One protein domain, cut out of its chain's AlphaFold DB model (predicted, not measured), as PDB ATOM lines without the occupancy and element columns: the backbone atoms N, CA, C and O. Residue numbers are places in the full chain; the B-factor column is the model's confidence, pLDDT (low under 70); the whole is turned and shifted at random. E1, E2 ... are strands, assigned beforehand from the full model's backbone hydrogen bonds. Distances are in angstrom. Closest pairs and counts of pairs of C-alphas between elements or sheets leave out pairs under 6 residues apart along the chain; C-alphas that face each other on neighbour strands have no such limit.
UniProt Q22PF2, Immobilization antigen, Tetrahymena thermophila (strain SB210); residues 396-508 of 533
ATOM      1  N   CYS A 396      16.012  68.727  34.342       95.19
ATOM      2  CA  CYS A 396      16.283  68.187  33.014       95.19
ATOM      3  C   CYS A 396      17.037  69.193  32.127       95.19
ATOM      4  O   CYS A 396      16.867  70.405  32.254       95.19
ATOM      5  N   LYS A 397      17.862  68.688  31.208       94.44
ATOM      6  CA  LYS A 397      18.464  69.478  30.129       94.44
ATOM      7  C   LYS A 397      17.373  70.102  29.259       94.44
ATOM      8  O   LYS A 397      16.242  69.614  29.205       94.44
ATOM      9  N   ASN A 398      17.734  71.164  28.551       95.06
ATOM     10  CA  ASN A 398      16.876  71.723  27.514       95.06
ATOM     11  C   ASN A 398      16.538  70.636  26.472       95.06
ATOM     12  O   ASN A 398      17.360  69.766  26.177       95.06
ATOM     13  N   GLY A 399      15.292  70.627  25.998       95.44
ATOM     14  CA  GLY A 399      14.750  69.583  25.122       95.44
ATOM     15  C   GLY A 399      14.262  68.312  25.828       95.44
ATOM     16  O   GLY A 399      13.862  67.369  25.147       95.44
ATOM     17  N   TYR A 400      14.266  68.265  27.166       97.06
ATOM     18  CA  TYR A 400      13.734  67.143  27.950       97.06
ATOM     19  C   TYR A 400      12.602  67.598  28.883       97.06
ATOM     20  O   TYR A 400      12.702  68.636  29.537       97.06
ATOM     21  N   GLN A 401      11.529  66.812  28.967       96.50
ATOM     22  CA  GLN A 401      10.390  67.029  29.867       96.50
ATOM     23  C   GLN A 401      10.357  66.015  31.011       96.50
ATOM     24  O   GLN A 401      10.878  64.907  30.881       96.50
ATOM     25  N   GLY A 402       9.667  66.359  32.096       95.56
ATOM     26  CA  GLY A 402       9.428  65.468  33.228       95.56
ATOM     27  C   GLY A 402      10.251  65.825  34.460       95.56
ATOM     28  O   GLY A 402      10.751  66.940  34.606       95.56
ATOM     29  N   LEU A 403      10.352  64.865  35.376       94.56
ATOM     30  CA  LEU A 403      11.098  65.003  36.623       94.56
ATOM     31  C   LEU A 403      12.370  64.169  36.545       94.56
ATOM     32  O   LEU A 403      12.362  63.084  35.975       94.56
ATOM     33  N   VAL A 404      13.446  64.657  37.152       93.44
ATOM     34  CA  VAL A 404      14.686  63.886  37.292       93.44
ATOM     35  C   VAL A 404      14.441  62.613  38.106       93.44
ATOM     36  O   VAL A 404      13.612  62.598  39.020       93.44
ATOM     37  N   THR A 405      15.162  61.540  37.783       90.88
ATOM     38  CA  THR A 405      15.074  60.289  38.550       90.88
ATOM     39  C   THR A 405      15.501  60.485  40.011       90.88
ATOM     40  O   THR A 405      16.371  61.304  40.319       90.88
ATOM     41  N   SER A 406      14.869  59.753  40.930       87.44
ATOM     42  CA  SER A 406      15.036  59.948  42.376       87.44
ATOM     43  C   SER A 406      16.033  59.001  43.041       87.44
ATOM     44  O   SER A 406      16.298  59.147  44.234       87.44
ATOM     45  N   PHE A 407      16.598  58.055  42.291       83.31
ATOM     46  CA  PHE A 407      17.537  57.067  42.806       83.31
ATOM     47  C   PHE A 407      18.640  56.746  41.793       83.31
ATOM     48  O   PHE A 407      18.451  56.833  40.577       83.31
ATOM     49  N   LEU A 408      19.809  56.360  42.306       79.06
ATOM     50  CA  LEU A 408      20.982  56.033  41.500       79.06
ATOM     51  C   LEU A 408      20.730  54.804  40.616       79.06
ATOM     52  O   LEU A 408      20.281  53.770  41.104       79.06
ATOM     53  N   GLY A 409      21.053  54.915  39.325       74.38
ATOM     54  CA  GLY A 409      20.887  53.831  38.351       74.38
ATOM     55  C   GLY A 409      19.447  53.614  37.872       74.38
ATOM     56  O   GLY A 409      19.198  52.685  37.107       74.38
ATOM     57  N   GLY A 410      18.497  54.453  38.299       73.62
ATOM     58  CA  GLY A 410      17.133  54.421  37.783       73.62
ATOM     59  C   GLY A 410      17.045  54.839  36.312       73.62
ATOM     60  O   GLY A 410      17.920  55.556  35.818       73.62
ATOM     61  N   PRO A 411      15.973  54.438  35.599       74.56
ATOM     62  CA  PRO A 411      15.701  54.989  34.278       74.56
ATOM     63  C   PRO A 411      15.575  56.514  34.374       74.56
ATOM     64  O   PRO A 411      15.077  57.045  35.372       74.56
ATOM     65  N   SER A 412      16.031  57.211  33.332       89.50
ATOM     66  CA  SER A 412      15.905  58.668  33.247       89.50
ATOM     67  C   SER A 412      14.428  59.060  33.302       89.50
ATOM     68  O   SER A 412      13.605  58.540  32.542       89.50
ATOM     69  N   GLY A 413      14.088  59.959  34.223       90.94
ATOM     70  CA  GLY A 413      12.754  60.549  34.299       90.94
ATOM     71  C   GLY A 413      12.603  61.745  33.350       90.94
ATOM     72  O   GLY A 413      11.485  62.094  32.962       90.94
ATOM     73  N   CYS A 414      13.727  62.310  32.906       96.25
ATOM     74  CA  CYS A 414      13.797  63.293  31.836       96.25
ATOM     75  C   CYS A 414      13.633  62.619  30.464       96.25
ATOM     76  O   CYS A 414      14.534  61.943  29.962       96.25
ATOM     77  N   LYS A 415      12.487  62.840  29.820       95.69
ATOM     78  CA  LYS A 415      12.159  62.290  28.498       95.69
ATOM     79  C   LYS A 415      12.412  63.319  27.407       95.69
ATOM     80  O   LYS A 415      11.922  64.440  27.505       95.69
ATOM     81  N   GLN A 416      13.141  62.933  26.366       95.50
ATOM     82  CA  GLN A 416      13.416  63.816  25.235       95.50
ATOM     83  C   GLN A 416      12.115  64.199  24.518       95.50
ATOM     84  O   GLN A 416      11.237  63.357  24.310       95.50
ATOM     85  N   CYS A 417      11.991  65.471  24.150       95.19
ATOM     86  CA  CYS A 417      10.893  65.959  23.330       95.19
ATOM     87  C   CYS A 417      10.963  65.397  21.904       95.19
ATOM     88  O   CYS A 417      12.035  65.056  21.402       95.19
ATOM     89  N   SER A 418       9.807  65.285  21.242       95.75
ATOM     90  CA  SER A 418       9.759  64.875  19.835       95.75
ATOM     91  C   SER A 418      10.371  65.946  18.921       95.75
ATOM     92  O   SER A 418      10.546  67.098  19.318       95.75
ATOM     93  N   SER A 419      10.687  65.574  17.679       91.06
ATOM     94  CA  SER A 419      11.221  66.521  16.692       91.06
ATOM     95  C   SER A 419      10.314  67.754  16.547       91.06
ATOM     96  O   SER A 419       9.093  67.619  16.463       91.06
ATOM     97  N   GLY A 420      10.909  68.951  16.545       89.81
ATOM     98  CA  GLY A 420      10.196  70.234  16.470       89.81
ATOM     99  C   GLY A 420       9.614  70.749  17.794       89.81
ATOM    100  O   GLY A 420       8.974  71.803  17.805       89.81
ATOM    101  N   GLN A 421       9.831  70.038  18.906       96.00
ATOM    102  CA  GLN A 421       9.399  70.455  20.239       96.00
ATOM    103  C   GLN A 421      10.573  70.847  21.136       96.00
ATOM    104  O   GLN A 421      11.612  70.190  21.133       96.00
ATOM    105  N   PHE A 422      10.376  71.878  21.952       95.62
ATOM    106  CA  PHE A 422      11.333  72.357  22.942       95.62
ATOM    107  C   PHE A 422      10.819  72.114  24.366       95.62
ATOM    108  O   PHE A 422       9.624  71.929  24.605       95.62
ATOM    109  N   SER A 423      11.739  72.128  25.326       96.44
ATOM    110  CA  SER A 423      11.423  72.141  26.757       96.44
ATOM    111  C   SER A 423      12.536  72.851  27.511       96.44
ATOM    112  O   SER A 423      13.709  72.741  27.152       96.44
ATOM    113  N   LEU A 424      12.171  73.546  28.582       93.56
ATOM    114  CA  LEU A 424      13.097  74.218  29.471       93.56
ATOM    115  C   LEU A 424      13.040  73.580  30.863       93.56
ATOM    116  O   LEU A 424      12.005  73.596  31.529       93.56
ATOM    117  N   TYR A 425      14.173  73.052  31.325       92.56
ATOM    118  CA  TYR A 425      14.346  72.567  32.700       92.56
ATOM    119  C   TYR A 425      13.291  71.551  33.179       92.56
ATOM    120  O   TYR A 425      12.922  71.544  34.353       92.56
ATOM    121  N   GLY A 426      12.807  70.679  32.285       93.06
ATOM    122  CA  GLY A 426      11.827  69.634  32.613       93.06
ATOM    123  C   GLY A 426      10.360  70.035  32.434       93.06
ATOM    124  O   GLY A 426       9.476  69.233  32.734       93.06
ATOM    125  N   SER A 427      10.074  71.238  31.923       95.00
ATOM    126  CA  SER A 427       8.715  71.636  31.530       95.00
ATOM    127  C   SER A 427       8.092  70.665  30.516       95.00
ATOM    128  O   SER A 427       8.804  69.920  29.848       95.00
ATOM    129  N   LEU A 428       6.767  70.681  30.356       96.06
ATOM    130  CA  LEU A 428       6.112  69.914  29.288       96.06
ATOM    131  C   LEU A 428       6.642  70.336  27.912       96.06
ATOM    132  O   LEU A 428       6.868  71.524  27.682       96.06
ATOM    133  N   CYS A 429       6.812  69.371  27.006       96.69
ATOM    134  CA  CYS A 429       7.253  69.658  25.643       96.69
ATOM    135  C   CYS A 429       6.236  70.543  24.917       96.69
ATOM    136  O   CYS A 429       5.038  70.256  24.911       96.69
ATOM    137  N   GLN A 430       6.728  71.597  24.273       96.00
ATOM    138  CA  GLN A 430       5.924  72.526  23.487       96.00
ATOM    139  C   GLN A 430       6.441  72.572  22.057       96.00
ATOM    140  O   GLN A 430       7.646  72.553  21.824       96.00
ATOM    141  N   THR A 431       5.535  72.637  21.088       96.00
ATOM    142  CA  THR A 431       5.909  72.826  19.684       96.00
ATOM    143  C   THR A 431       6.221  74.299  19.435       96.00
ATOM    144  O   THR A 431       5.517  75.180  19.942       96.00
ATOM    145  N   CYS A 432       7.255  74.570  18.639       94.31
ATOM    146  CA  CYS A 432       7.501  75.926  18.161       94.31
ATOM    147  C   CYS A 432       6.309  76.424  17.324       94.31
ATOM    148  O   CYS A 432       5.765  75.661  16.518       94.31
ATOM    149  N   PRO A 433       5.860  77.676  17.514       93.75
ATOM    150  CA  PRO A 433       4.754  78.225  16.745       93.75
ATOM    151  C   PRO A 433       5.127  78.320  15.256       93.75
ATOM    152  O   PRO A 433       6.315  78.398  14.916       93.75
ATOM    153  N   PRO A 434       4.131  78.380  14.353       92.38
ATOM    154  CA  PRO A 434       4.369  78.731  12.958       92.38
ATOM    155  C   PRO A 434       5.232  79.997  12.838       92.38
ATOM    156  O   PRO A 434       5.109  80.919  13.649       92.38
ATOM    157  N   GLY A 435       6.123  80.030  11.844       92.44
ATOM    158  CA  GLY A 435       7.058  81.142  11.653       92.44
ATOM    159  C   GLY A 435       8.277  81.132  12.576       92.44
ATOM    160  O   GLY A 435       8.990  82.131  12.660       92.44
ATOM    161  N   SER A 436       8.534  80.023  13.272       95.06
ATOM    162  CA  SER A 436       9.718  79.850  14.112       95.06
ATOM    163  C   SER A 436      10.324  78.455  13.977       95.06
ATOM    164  O   SER A 436       9.659  77.508  13.550       95.06
ATOM    165  N   VAL A 437      11.592  78.333  14.356       94.94
ATOM    166  CA  VAL A 437      12.348  77.077  14.417       94.94
ATOM    167  C   VAL A 437      12.938  76.880  15.803       94.94
ATOM    168  O   VAL A 437      13.183  77.838  16.531       94.94
ATOM    169  N   ILE A 438      13.166  75.626  16.178       95.19
ATOM    170  CA  ILE A 438      13.758  75.283  17.471       95.19
ATOM    171  C   ILE A 438      15.206  75.783  17.579       95.19
ATOM    172  O   ILE A 438      15.963  75.746  16.607       95.19
ATOM    173  N   THR A 439      15.600  76.244  18.765       94.75
ATOM    174  CA  THR A 439      16.989  76.624  19.048       94.75
ATOM    175  C   THR A 439      17.919  75.396  19.042       94.75
ATOM    176  O   THR A 439      17.475  74.290  19.361       94.75
ATOM    177  N   PRO A 440      19.229  75.553  18.758       92.94
ATOM    178  CA  PRO A 440      20.183  74.435  18.788       92.94
ATOM    179  C   PRO A 440      20.295  73.726  20.146       92.94
ATOM    180  O   PRO A 440      20.611  72.543  20.199       92.94
ATOM    181  N   ASP A 441      20.035  74.439  21.244       91.50
ATOM    182  CA  ASP A 441      20.036  73.886  22.601       91.50
ATOM    183  C   ASP A 441      18.692  73.254  23.000       91.50
ATOM    184  O   ASP A 441      18.579  72.743  24.109       91.50
ATOM    185  N   LEU A 442      17.676  73.283  22.124       94.69
ATOM    186  CA  LEU A 442      16.323  72.757  22.353       94.69
ATOM    187  C   LEU A 442      15.568  73.423  23.526       94.69
ATOM    188  O   LEU A 442      14.596  72.865  24.045       94.69
ATOM    189  N   GLY A 443      16.016  74.603  23.969       94.00
ATOM    190  CA  GLY A 443      15.460  75.343  25.110       94.00
ATOM    191  C   GLY A 443      14.375  76.362  24.750       94.00
ATOM    192  O   GLY A 443      13.768  76.958  25.645       94.00
ATOM    193  N   GLY A 444      14.136  76.588  23.460       95.50
ATOM    194  CA  GLY A 444      13.156  77.549  22.966       95.50
ATOM    195  C   GLY A 444      13.052  77.550  21.447       95.50
ATOM    196  O   GLY A 444      13.455  76.596  20.780       95.50
ATOM    197  N   CYS A 445      12.526  78.647  20.909       95.88
ATOM    198  CA  CYS A 445      12.399  78.863  19.473       95.88
ATOM    199  C   CYS A 445      13.064  80.181  19.060       95.88
ATOM    200  O   CYS A 445      13.305  81.065  19.881       95.88
ATOM    201  N   ILE A 446      13.352  80.309  17.771       95.31
ATOM    202  CA  ILE A 446      13.848  81.517  17.117       95.31
ATOM    203  C   ILE A 446      12.892  81.822  15.968       95.31
ATOM    204  O   ILE A 446      12.501  80.914  15.234       95.31
ATOM    205  N   CYS A 447      12.498  83.082  15.812       95.56
ATOM    206  CA  CYS A 447      11.663  83.499  14.690       95.56
ATOM    207  C   CYS A 447      12.423  83.350  13.369       95.56
ATOM    208  O   CYS A 447      13.603  83.684  13.286       95.56
ATOM    209  N   ASN A 448      11.739  82.848  12.343       95.19
ATOM    210  CA  ASN A 448      12.311  82.643  11.013       95.19
ATOM    211  C   ASN A 448      12.610  83.960  10.294       95.19
ATOM    212  O   ASN A 448      13.520  84.017   9.466       95.19
ATOM    213  N   ASP A 449      11.817  84.986  10.603       94.19
ATOM    214  CA  ASP A 449      11.919  86.300   9.994       94.19
ATOM    215  C   ASP A 449      13.103  87.097  10.557       94.19
ATOM    216  O   ASP A 449      13.251  87.254  11.772       94.19
ATOM    217  N   GLN A 450      13.918  87.633   9.653       92.25
ATOM    218  CA  GLN A 450      15.105  88.435   9.951       92.25
ATOM    219  C   GLN A 450      14.895  89.929   9.652       92.25
ATOM    220  O   GLN A 450      15.864  90.686   9.554       92.25
ATOM    221  N   SER A 451      13.644  90.382   9.498       91.81
ATOM    222  CA  SER A 451      13.343  91.804   9.303       91.81
ATOM    223  C   SER A 451      13.830  92.615  10.506       91.81
ATOM    224  O   SER A 451      13.661  92.210  11.657       91.81
ATOM    225  N   LYS A 452      14.323  93.838  10.269       92.38
ATOM    226  CA  LYS A 452      14.718  94.783  11.336       92.38
ATOM    227  C   LYS A 452      13.599  95.033  12.365       92.38
ATOM    228  O   LYS A 452      13.882  95.351  13.514       92.38
ATOM    229  N   GLY A 453      12.344  94.893  11.939       93.44
ATOM    230  CA  GLY A 453      11.149  95.087  12.755       93.44
ATOM    231  C   GLY A 453      10.663  93.874  13.540       93.44
ATOM    232  O   GLY A 453       9.627  93.987  14.187       93.44
ATOM    233  N   THR A 454      11.334  92.723  13.486       96.06
ATOM    234  CA  THR A 454      10.883  91.507  14.181       96.06
ATOM    235  C   THR A 454      11.472  91.425  15.580       96.06
ATOM    236  O   THR A 454      12.661  91.661  15.797       96.06
ATOM    237  N   ALA A 455      10.622  91.160  16.570       94.75
ATOM    238  CA  ALA A 455      11.058  90.978  17.945       94.75
ATOM    239  C   ALA A 455      11.665  89.574  18.128       94.75
ATOM    240  O   ALA A 455      11.241  88.634  17.447       94.75
ATOM    241  N   PRO A 456      12.620  89.392  19.062       94.00
ATOM    242  CA  PRO A 456      13.033  88.060  19.488       94.00
ATOM    243  C   PRO A 456      11.823  87.233  19.937       94.00
ATOM    244  O   PRO A 456      10.869  87.782  20.489       94.00
ATOM    245  N   TRP A 457      11.875  85.918  19.722       94.75
ATOM    246  CA  TRP A 457      10.819  85.007  20.169       94.75
ATOM    247  C   TRP A 457      10.543  85.188  21.667       94.75
ATOM    248  O   TRP A 457      11.458  85.158  22.495       94.75
ATOM    249  N   ASP A 458       9.268  85.364  22.012       92.12
ATOM    250  CA  ASP A 458       8.830  85.545  23.391       92.12
ATOM    251  C   ASP A 458       8.352  84.215  23.972       92.12
ATOM    252  O   ASP A 458       7.338  83.649  23.560       92.12
ATOM    253  N   ARG A 459       9.072  83.749  24.992       89.19
ATOM    254  CA  ARG A 459       8.769  82.510  25.714       89.19
ATOM    255  C   ARG A 459       7.413  82.540  26.413       89.19
ATOM    256  O   ARG A 459       6.774  81.500  26.524       89.19
ATOM    257  N   SER A 460       6.998  83.692  26.937       90.06
ATOM    258  CA  SER A 460       5.781  83.789  27.751       90.06
ATOM    259  C   SER A 460       4.516  83.619  26.913       90.06
ATOM    260  O   SER A 460       3.553  82.998  27.357       90.06
ATOM    261  N   THR A 461       4.548  84.122  25.680       90.75
ATOM    262  CA  THR A 461       3.445  84.028  24.719       90.75
ATOM    263  C   THR A 461       3.640  82.916  23.690       90.75
ATOM    264  O   THR A 461       2.712  82.626  22.939       90.75
ATOM    265  N   ASN A 462       4.825  82.293  23.660       92.12
ATOM    266  CA  ASN A 462       5.264  81.326  22.655       92.12
ATOM    267  C   ASN A 462       4.948  81.809  21.228       92.12
ATOM    268  O   ASN A 462       4.267  81.123  20.464       92.12
ATOM    269  N   SER A 463       5.374  83.030  20.887       93.56
ATOM    270  CA  SER A 463       4.997  83.676  19.626       93.56
ATOM    271  C   SER A 463       6.094  84.566  19.036       93.56
ATOM    272  O   SER A 463       6.986  85.042  19.739       93.56
ATOM    273  N   CYS A 464       6.010  84.776  17.721       95.19
ATOM    274  CA  CYS A 464       6.810  85.737  16.967       95.19
ATOM    275  C   CYS A 464       5.940  86.934  16.593       95.19
ATOM    276  O   CYS A 464       4.831  86.765  16.077       95.19
ATOM    277  N   PHE A 465       6.435  88.147  16.828       95.50
ATOM    278  CA  PHE A 465       5.692  89.371  16.548       95.50
ATOM    279  C   PHE A 465       6.596  90.527  16.121       95.50
ATOM    280  O   PHE A 465       7.797  90.528  16.383       95.50
ATOM    281  N   CYS A 466       6.007  91.525  15.462       96.81
ATOM    282  CA  CYS A 466       6.709  92.755  15.118       96.81
ATOM    283  C   CYS A 466       6.909  93.639  16.358       96.81
ATOM    284  O   CYS A 466       6.036  93.693  17.225       96.81
ATOM    285  N   GLN A 467       8.041  94.337  16.422       96.88
ATOM    286  CA  GLN A 467       8.380  95.343  17.430       96.88
ATOM    287  C   GLN A 467       7.419  96.547  17.379       96.88
ATOM    288  O   GLN A 467       6.577  96.660  16.484       96.88
ATOM    289  N   ASP A 468       7.544  97.462  18.344       96.25
ATOM    290  CA  ASP A 468       6.811  98.733  18.327       96.25
ATOM    291  C   ASP A 468       7.075  99.510  17.023       96.25
ATOM    292  O   ASP A 468       8.206  99.571  16.542       96.25
ATOM    293  N   ASN A 469       6.031 100.143  16.480       96.38
ATOM    294  CA  ASN A 469       6.026 100.896  15.214       96.38
ATOM    295  C   ASN A 469       6.222 100.066  13.935       96.38
ATOM    296  O   ASN A 469       6.447 100.634  12.865       96.38
ATOM    297  N   TYR A 470       6.094  98.742  14.016       97.44
ATOM    298  CA  TYR A 470       6.047  97.854  12.857       97.44
ATOM    299  C   TYR A 470       4.684  97.151  12.764       97.44
ATOM    300  O   TYR A 470       4.006  96.932  13.773       97.44
ATOM    301  N   TYR A 471       4.275  96.787  11.549       96.44
ATOM    302  CA  TYR A 471       3.112  95.944  11.285       96.44
ATOM    303  C   TYR A 471       3.501  94.722  10.458       96.44
ATOM    304  O   TYR A 471       4.431  94.767   9.651       96.44
ATOM    305  N   GLY A 472       2.758  93.633  10.631       95.75
ATOM    306  CA  GLY A 472       2.953  92.411   9.859       95.75
ATOM    307  C   GLY A 472       2.702  91.143  10.665       95.75
ATOM    308  O   GLY A 472       2.180  91.184  11.783       95.75
ATOM    309  N   ASP A 473       3.036  89.994  10.083       94.56
ATOM    310  CA  ASP A 473       2.707  88.685  10.654       94.56
ATOM    311  C   ASP A 473       3.870  87.684  10.531       94.56
ATOM    312  O   ASP A 473       3.816  86.762   9.713       94.56
ATOM    313  N   PRO A 474       4.928  87.829  11.352       94.44
ATOM    314  CA  PRO A 474       6.106  86.963  11.286       94.44
ATOM    315  C   PRO A 474       5.812  85.508  11.674       94.44
ATOM    316  O   PRO A 474       6.619  84.634  11.382       94.44
ATOM    317  N   SER A 475       4.640  85.188  12.241       92.19
ATOM    318  CA  SER A 475       4.229  83.790  12.449       92.19
ATOM    319  C   SER A 475       3.925  83.030  11.150       92.19
ATOM    320  O   SER A 475       3.625  81.842  11.182       92.19
ATOM    321  N   LYS A 476       3.952  83.695   9.993       91.19
ATOM    322  CA  LYS A 476       3.808  83.054   8.675       91.19
ATOM    323  C   LYS A 476       5.120  82.997   7.894       91.19
ATOM    324  O   LYS A 476       5.109  82.549   6.754       91.19
ATOM    325  N   ALA A 477       6.216  83.450   8.500       92.81
ATOM    326  CA  ALA A 477       7.510  83.550   7.850       92.81
ATOM    327  C   ALA A 477       8.146  82.175   7.601       92.81
ATOM    328  O   ALA A 477       8.221  81.320   8.491       92.81
ATOM    329  N   ASN A 478       8.672  81.982   6.401       92.44
ATOM    330  CA  ASN A 478       9.609  80.914   6.093       92.44
ATOM    331  C   ASN A 478      11.025  81.310   6.530       92.44
ATOM    332  O   ASN A 478      11.324  82.478   6.784       92.44
ATOM    333  N   VAL A 479      11.905  80.315   6.655       88.75
ATOM    334  CA  VAL A 479      13.302  80.522   7.063       88.75
ATOM    335  C   VAL A 479      13.992  81.485   6.093       88.75
ATOM    336  O   VAL A 479      14.131  81.168   4.914       88.75
ATOM    337  N   GLY A 480      14.451  82.631   6.604       83.12
ATOM    338  CA  GLY A 480      15.172  83.639   5.822       83.12
ATOM    339  C   GLY A 480      14.301  84.749   5.228       83.12
ATOM    340  O   GLY A 480      14.835  85.603   4.525       83.12
ATOM    341  N   ASP A 481      12.996  84.776   5.517       89.81
ATOM    342  CA  ASP A 481      12.147  85.907   5.136       89.81
ATOM    343  C   ASP A 481      12.633  87.203   5.817       89.81
ATOM    344  O   ASP A 481      13.047  87.207   6.979       89.81
ATOM    345  N   THR A 482      12.608  88.318   5.083       88.88
ATOM    346  CA  THR A 482      13.120  89.629   5.541       88.88
ATOM    347  C   THR A 482      12.089  90.756   5.475       88.88
ATOM    348  O   THR A 482      12.439  91.910   5.716       88.88
ATOM    349  N   ASN A 483      10.829  90.436   5.157       89.12
ATOM    350  CA  ASN A 483       9.762  91.419   4.929       89.12
ATOM    351  C   ASN A 483       8.462  91.111   5.695       89.12
ATOM    352  O   ASN A 483       7.403  91.651   5.358       89.12
ATOM    353  N   SER A 484       8.503  90.251   6.719       93.75
ATOM    354  CA  SER A 484       7.292  89.904   7.481       93.75
ATOM    355  C   SER A 484       6.865  90.999   8.457       93.75
ATOM    356  O   SER A 484       5.722  90.976   8.913       93.75
ATOM    357  N   CYS A 485       7.754  91.952   8.755       96.31
ATOM    358  CA  CYS A 485       7.479  93.135   9.567       96.31
ATOM    359  C   CYS A 485       7.950  94.404   8.851       96.31
ATOM    360  O   CYS A 485       9.146  94.610   8.642       96.31
ATOM    361  N   ASN A 486       7.003  95.284   8.530       96.44
ATOM    362  CA  ASN A 486       7.232  96.537   7.816       96.44
ATOM    363  C   ASN A 486       7.006  97.731   8.752       96.44
ATOM    364  O   ASN A 486       6.138  97.650   9.625       96.44
ATOM    365  N   PRO A 487       7.776  98.825   8.623       96.88
ATOM    366  CA  PRO A 487       7.546 100.020   9.427       96.88
ATOM    367  C   PRO A 487       6.140 100.568   9.161       96.88
ATOM    368  O   PRO A 487       5.662 100.539   8.025       96.88
ATOM    369  N   CYS A 488       5.470 101.046  10.208       96.62
ATOM    370  CA  CYS A 488       4.176 101.709  10.076       96.62
ATOM    371  C   CYS A 488       4.268 102.913   9.116       96.62
ATOM    372  O   CYS A 488       5.303 103.582   9.091       96.62
ATOM    373  N   PRO A 489       3.209 103.201   8.330       96.06
ATOM    374  CA  PRO A 489       3.167 104.380   7.465       96.06
ATOM    375  C   PRO A 489       3.461 105.677   8.228       96.06
ATOM    376  O   PRO A 489       3.130 105.790   9.413       96.06
ATOM    377  N   ASP A 490       4.029 106.667   7.537       93.75
ATOM    378  CA  ASP A 490       4.400 107.952   8.133       93.75
ATOM    379  C   ASP A 490       3.246 108.574   8.936       93.75
ATOM    380  O   ASP A 490       2.102 108.653   8.484       93.75
ATOM    381  N   GLY A 491       3.552 109.006  10.162       90.88
ATOM    382  CA  GLY A 491       2.574 109.592  11.082       90.88
ATOM    383  C   GLY A 491       1.703 108.584  11.841       90.88
ATOM    384  O   GLY A 491       0.786 108.998  12.555       90.88
ATOM    385  N   THR A 492       1.975 107.280  11.738       95.88
ATOM    386  CA  THR A 492       1.280 106.229  12.500       95.88
ATOM    387  C   THR A 492       2.238 105.416  13.378       95.88
ATOM    388  O   THR A 492       3.439 105.360  13.127       95.88
ATOM    389  N   VAL A 493       1.713 104.798  14.440       95.62
ATOM    390  CA  VAL A 493       2.460 103.973  15.403       95.62
ATOM    391  C   VAL A 493       1.705 102.680  15.713       95.62
ATOM    392  O   VAL A 493       0.489 102.584  15.538       95.62
ATOM    393  N   SER A 494       2.416 101.680  16.226       96.25
ATOM    394  CA  SER A 494       1.836 100.422  16.701       96.25
ATOM    395  C   SER A 494       2.522  99.974  17.987       96.25
ATOM    396  O   SER A 494       3.685 100.293  18.232       96.25
ATOM    397  N   LYS A 495       1.795  99.214  18.812       94.81
ATOM    398  CA  LYS A 495       2.405  98.431  19.893       94.81
ATOM    399  C   LYS A 495       2.864  97.083  19.351       94.81
ATOM    400  O   LYS A 495       2.197  96.520  18.476       94.81
ATOM    401  N   ALA A 496       3.921  96.538  19.941       93.81
ATOM    402  CA  ALA A 496       4.492  95.254  19.585       93.81
ATOM    403  C   ALA A 496       3.412  94.164  19.482       93.81
ATOM    404  O   ALA A 496       2.562  93.996  20.363       93.81
ATOM    405  N   GLY A 497       3.407  93.471  18.345       92.56
ATOM    406  CA  GLY A 497       2.482  92.385  18.025       92.56
ATOM    407  C   GLY A 497       1.005  92.742  17.864       92.56
ATOM    408  O   GLY A 497       0.200  91.824  17.706       92.56
ATOM    409  N   LYS A 498       0.616  94.026  17.885       95.00
ATOM    410  CA  LYS A 498      -0.794  94.432  17.727       95.00
ATOM    411  C   LYS A 498      -1.206  94.727  16.289       95.00
ATOM    412  O   LYS A 498      -2.341  94.421  15.940       95.00
ATOM    413  N   ALA A 499      -0.316  95.280  15.468       95.31
ATOM    414  CA  ALA A 499      -0.621  95.611  14.078       95.31
ATOM    415  C   ALA A 499      -0.220  94.465  13.137       95.31
ATOM    416  O   ALA A 499       0.960  94.142  13.016       95.31
ATOM    417  N   LYS A 500      -1.193  93.840  12.464       94.62
ATOM    418  CA  LYS A 500      -0.958  92.768  11.478       94.62
ATOM    419  C   LYS A 500      -0.955  93.295  10.042       94.62
ATOM    420  O   LYS A 500      -0.340  92.694   9.166       94.62
ATOM    421  N   LYS A 501      -1.628  94.418   9.798       95.62
ATOM    422  CA  LYS A 501      -1.718  95.124   8.514       95.62
ATOM    423  C   LYS A 501      -1.411  96.608   8.703       95.62
ATOM    424  O   LYS A 501      -1.545  97.128   9.806       95.62
ATOM    425  N   ALA A 502      -1.073  97.303   7.616       94.88
ATOM    426  CA  ALA A 502      -0.798  98.744   7.643       94.88
ATOM    427  C   ALA A 502      -1.972  99.555   8.223       94.88
ATOM    428  O   ALA A 502      -1.760 100.529   8.936       94.88
ATOM    429  N   SER A 503      -3.208  99.107   7.966       95.00
ATOM    430  CA  SER A 503      -4.445  99.692   8.503       95.00
ATOM    431  C   SER A 503      -4.572  99.616  10.025       95.00
ATOM    432  O   SER A 503      -5.396 100.322  10.596       95.00
ATOM    433  N   ASP A 504      -3.797  98.747  10.674       96.19
ATOM    434  CA  ASP A 504      -3.845  98.544  12.120       96.19
ATOM    435  C   ASP A 504      -2.901  99.514  12.858       96.19
ATOM    436  O   ASP A 504      -2.947  99.608  14.087       96.19
ATOM    437  N   CYS A 505      -2.035 100.231  12.127       95.88
ATOM    438  CA  CYS A 505      -1.241 101.322  12.679       95.88
ATOM    439  C   CYS A 505      -2.165 102.510  12.975       95.88
ATOM    440  O   CYS A 505      -2.947 102.946  12.130       95.88
ATOM    441  N   VAL A 506      -2.076 103.051  14.187       94.94
ATOM    442  CA  VAL A 506      -2.916 104.175  14.612       94.94
ATOM    443  C   VAL A 506      -2.177 105.479  14.379       94.94
ATOM    444  O   VAL A 506      -0.978 105.562  14.642       94.94
ATOM    445  N   VAL A 507      -2.879 106.510  13.902       90.19
ATOM    446  CA  VAL A 507      -2.309 107.858  13.792       90.19
ATOM    447  C   VAL A 507      -1.720 108.235  15.139       90.19
ATOM    448  O   VAL A 507      -2.374 108.080  16.177       90.19
ATOM    449  N   GLN A 508      -0.479 108.714  15.120       79.75
ATOM    450  CA  GLN A 508       0.168 109.249  16.297       79.75
ATOM    451  C   GLN A 508      -0.542 110.563  16.625       79.75
ATOM    452  O   GLN A 508      -0.124 111.650  16.233       79.75
TER     453      GLN A 508
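This is residues 396 to 508 of the 533 residues of the protein "Immobilization antigen" of Tetrahymena thermophila (strain SB210) (UniProt Q22PF2). With little regular structure, this is a loose rod of loops along which two tiny strand hairpins are strung, E1 with E2 and E3 with E4. Residues 396 to 435 make one end, where residues 406 to 411 stick out. Of 113 printed residues only 12 are in named elements, the antiparallel strands E1, E2, E3, E4 in chain order; the class is all strand, with no named helix. The radius of gyration of the C-alphas is 17.9 A, and the spans are 65 by 24 by 16 A.

Find C-alpha 436 at (9.718, 79.850, 14.112), where E1, residues 436 to 438, begins its 7.0 A. E2, residues 445 to 447, spans 6.7 A. E3, residues 470 to 472, and E4, residues 485 to 487, each span 6.9 A; E4 ends at (7.546, 100.020, 9.427).

In hairpin E1 and E2, at 149 degrees, look for N 437 and O 446, 2.9 A apart, within hydrogen-bond range. In hairpin E3 and E4, at 141 degrees, N 471 and O 486 are within that range at 2.8 A. E2 and E3 are apart.

The C-alphas farthest apart, Gly 409 and Gly 491, are 64.7 A apart. The printed part has no cut. Links E2 to E3 and E3 to E4 are long. No printed residue is under pLDDT 70.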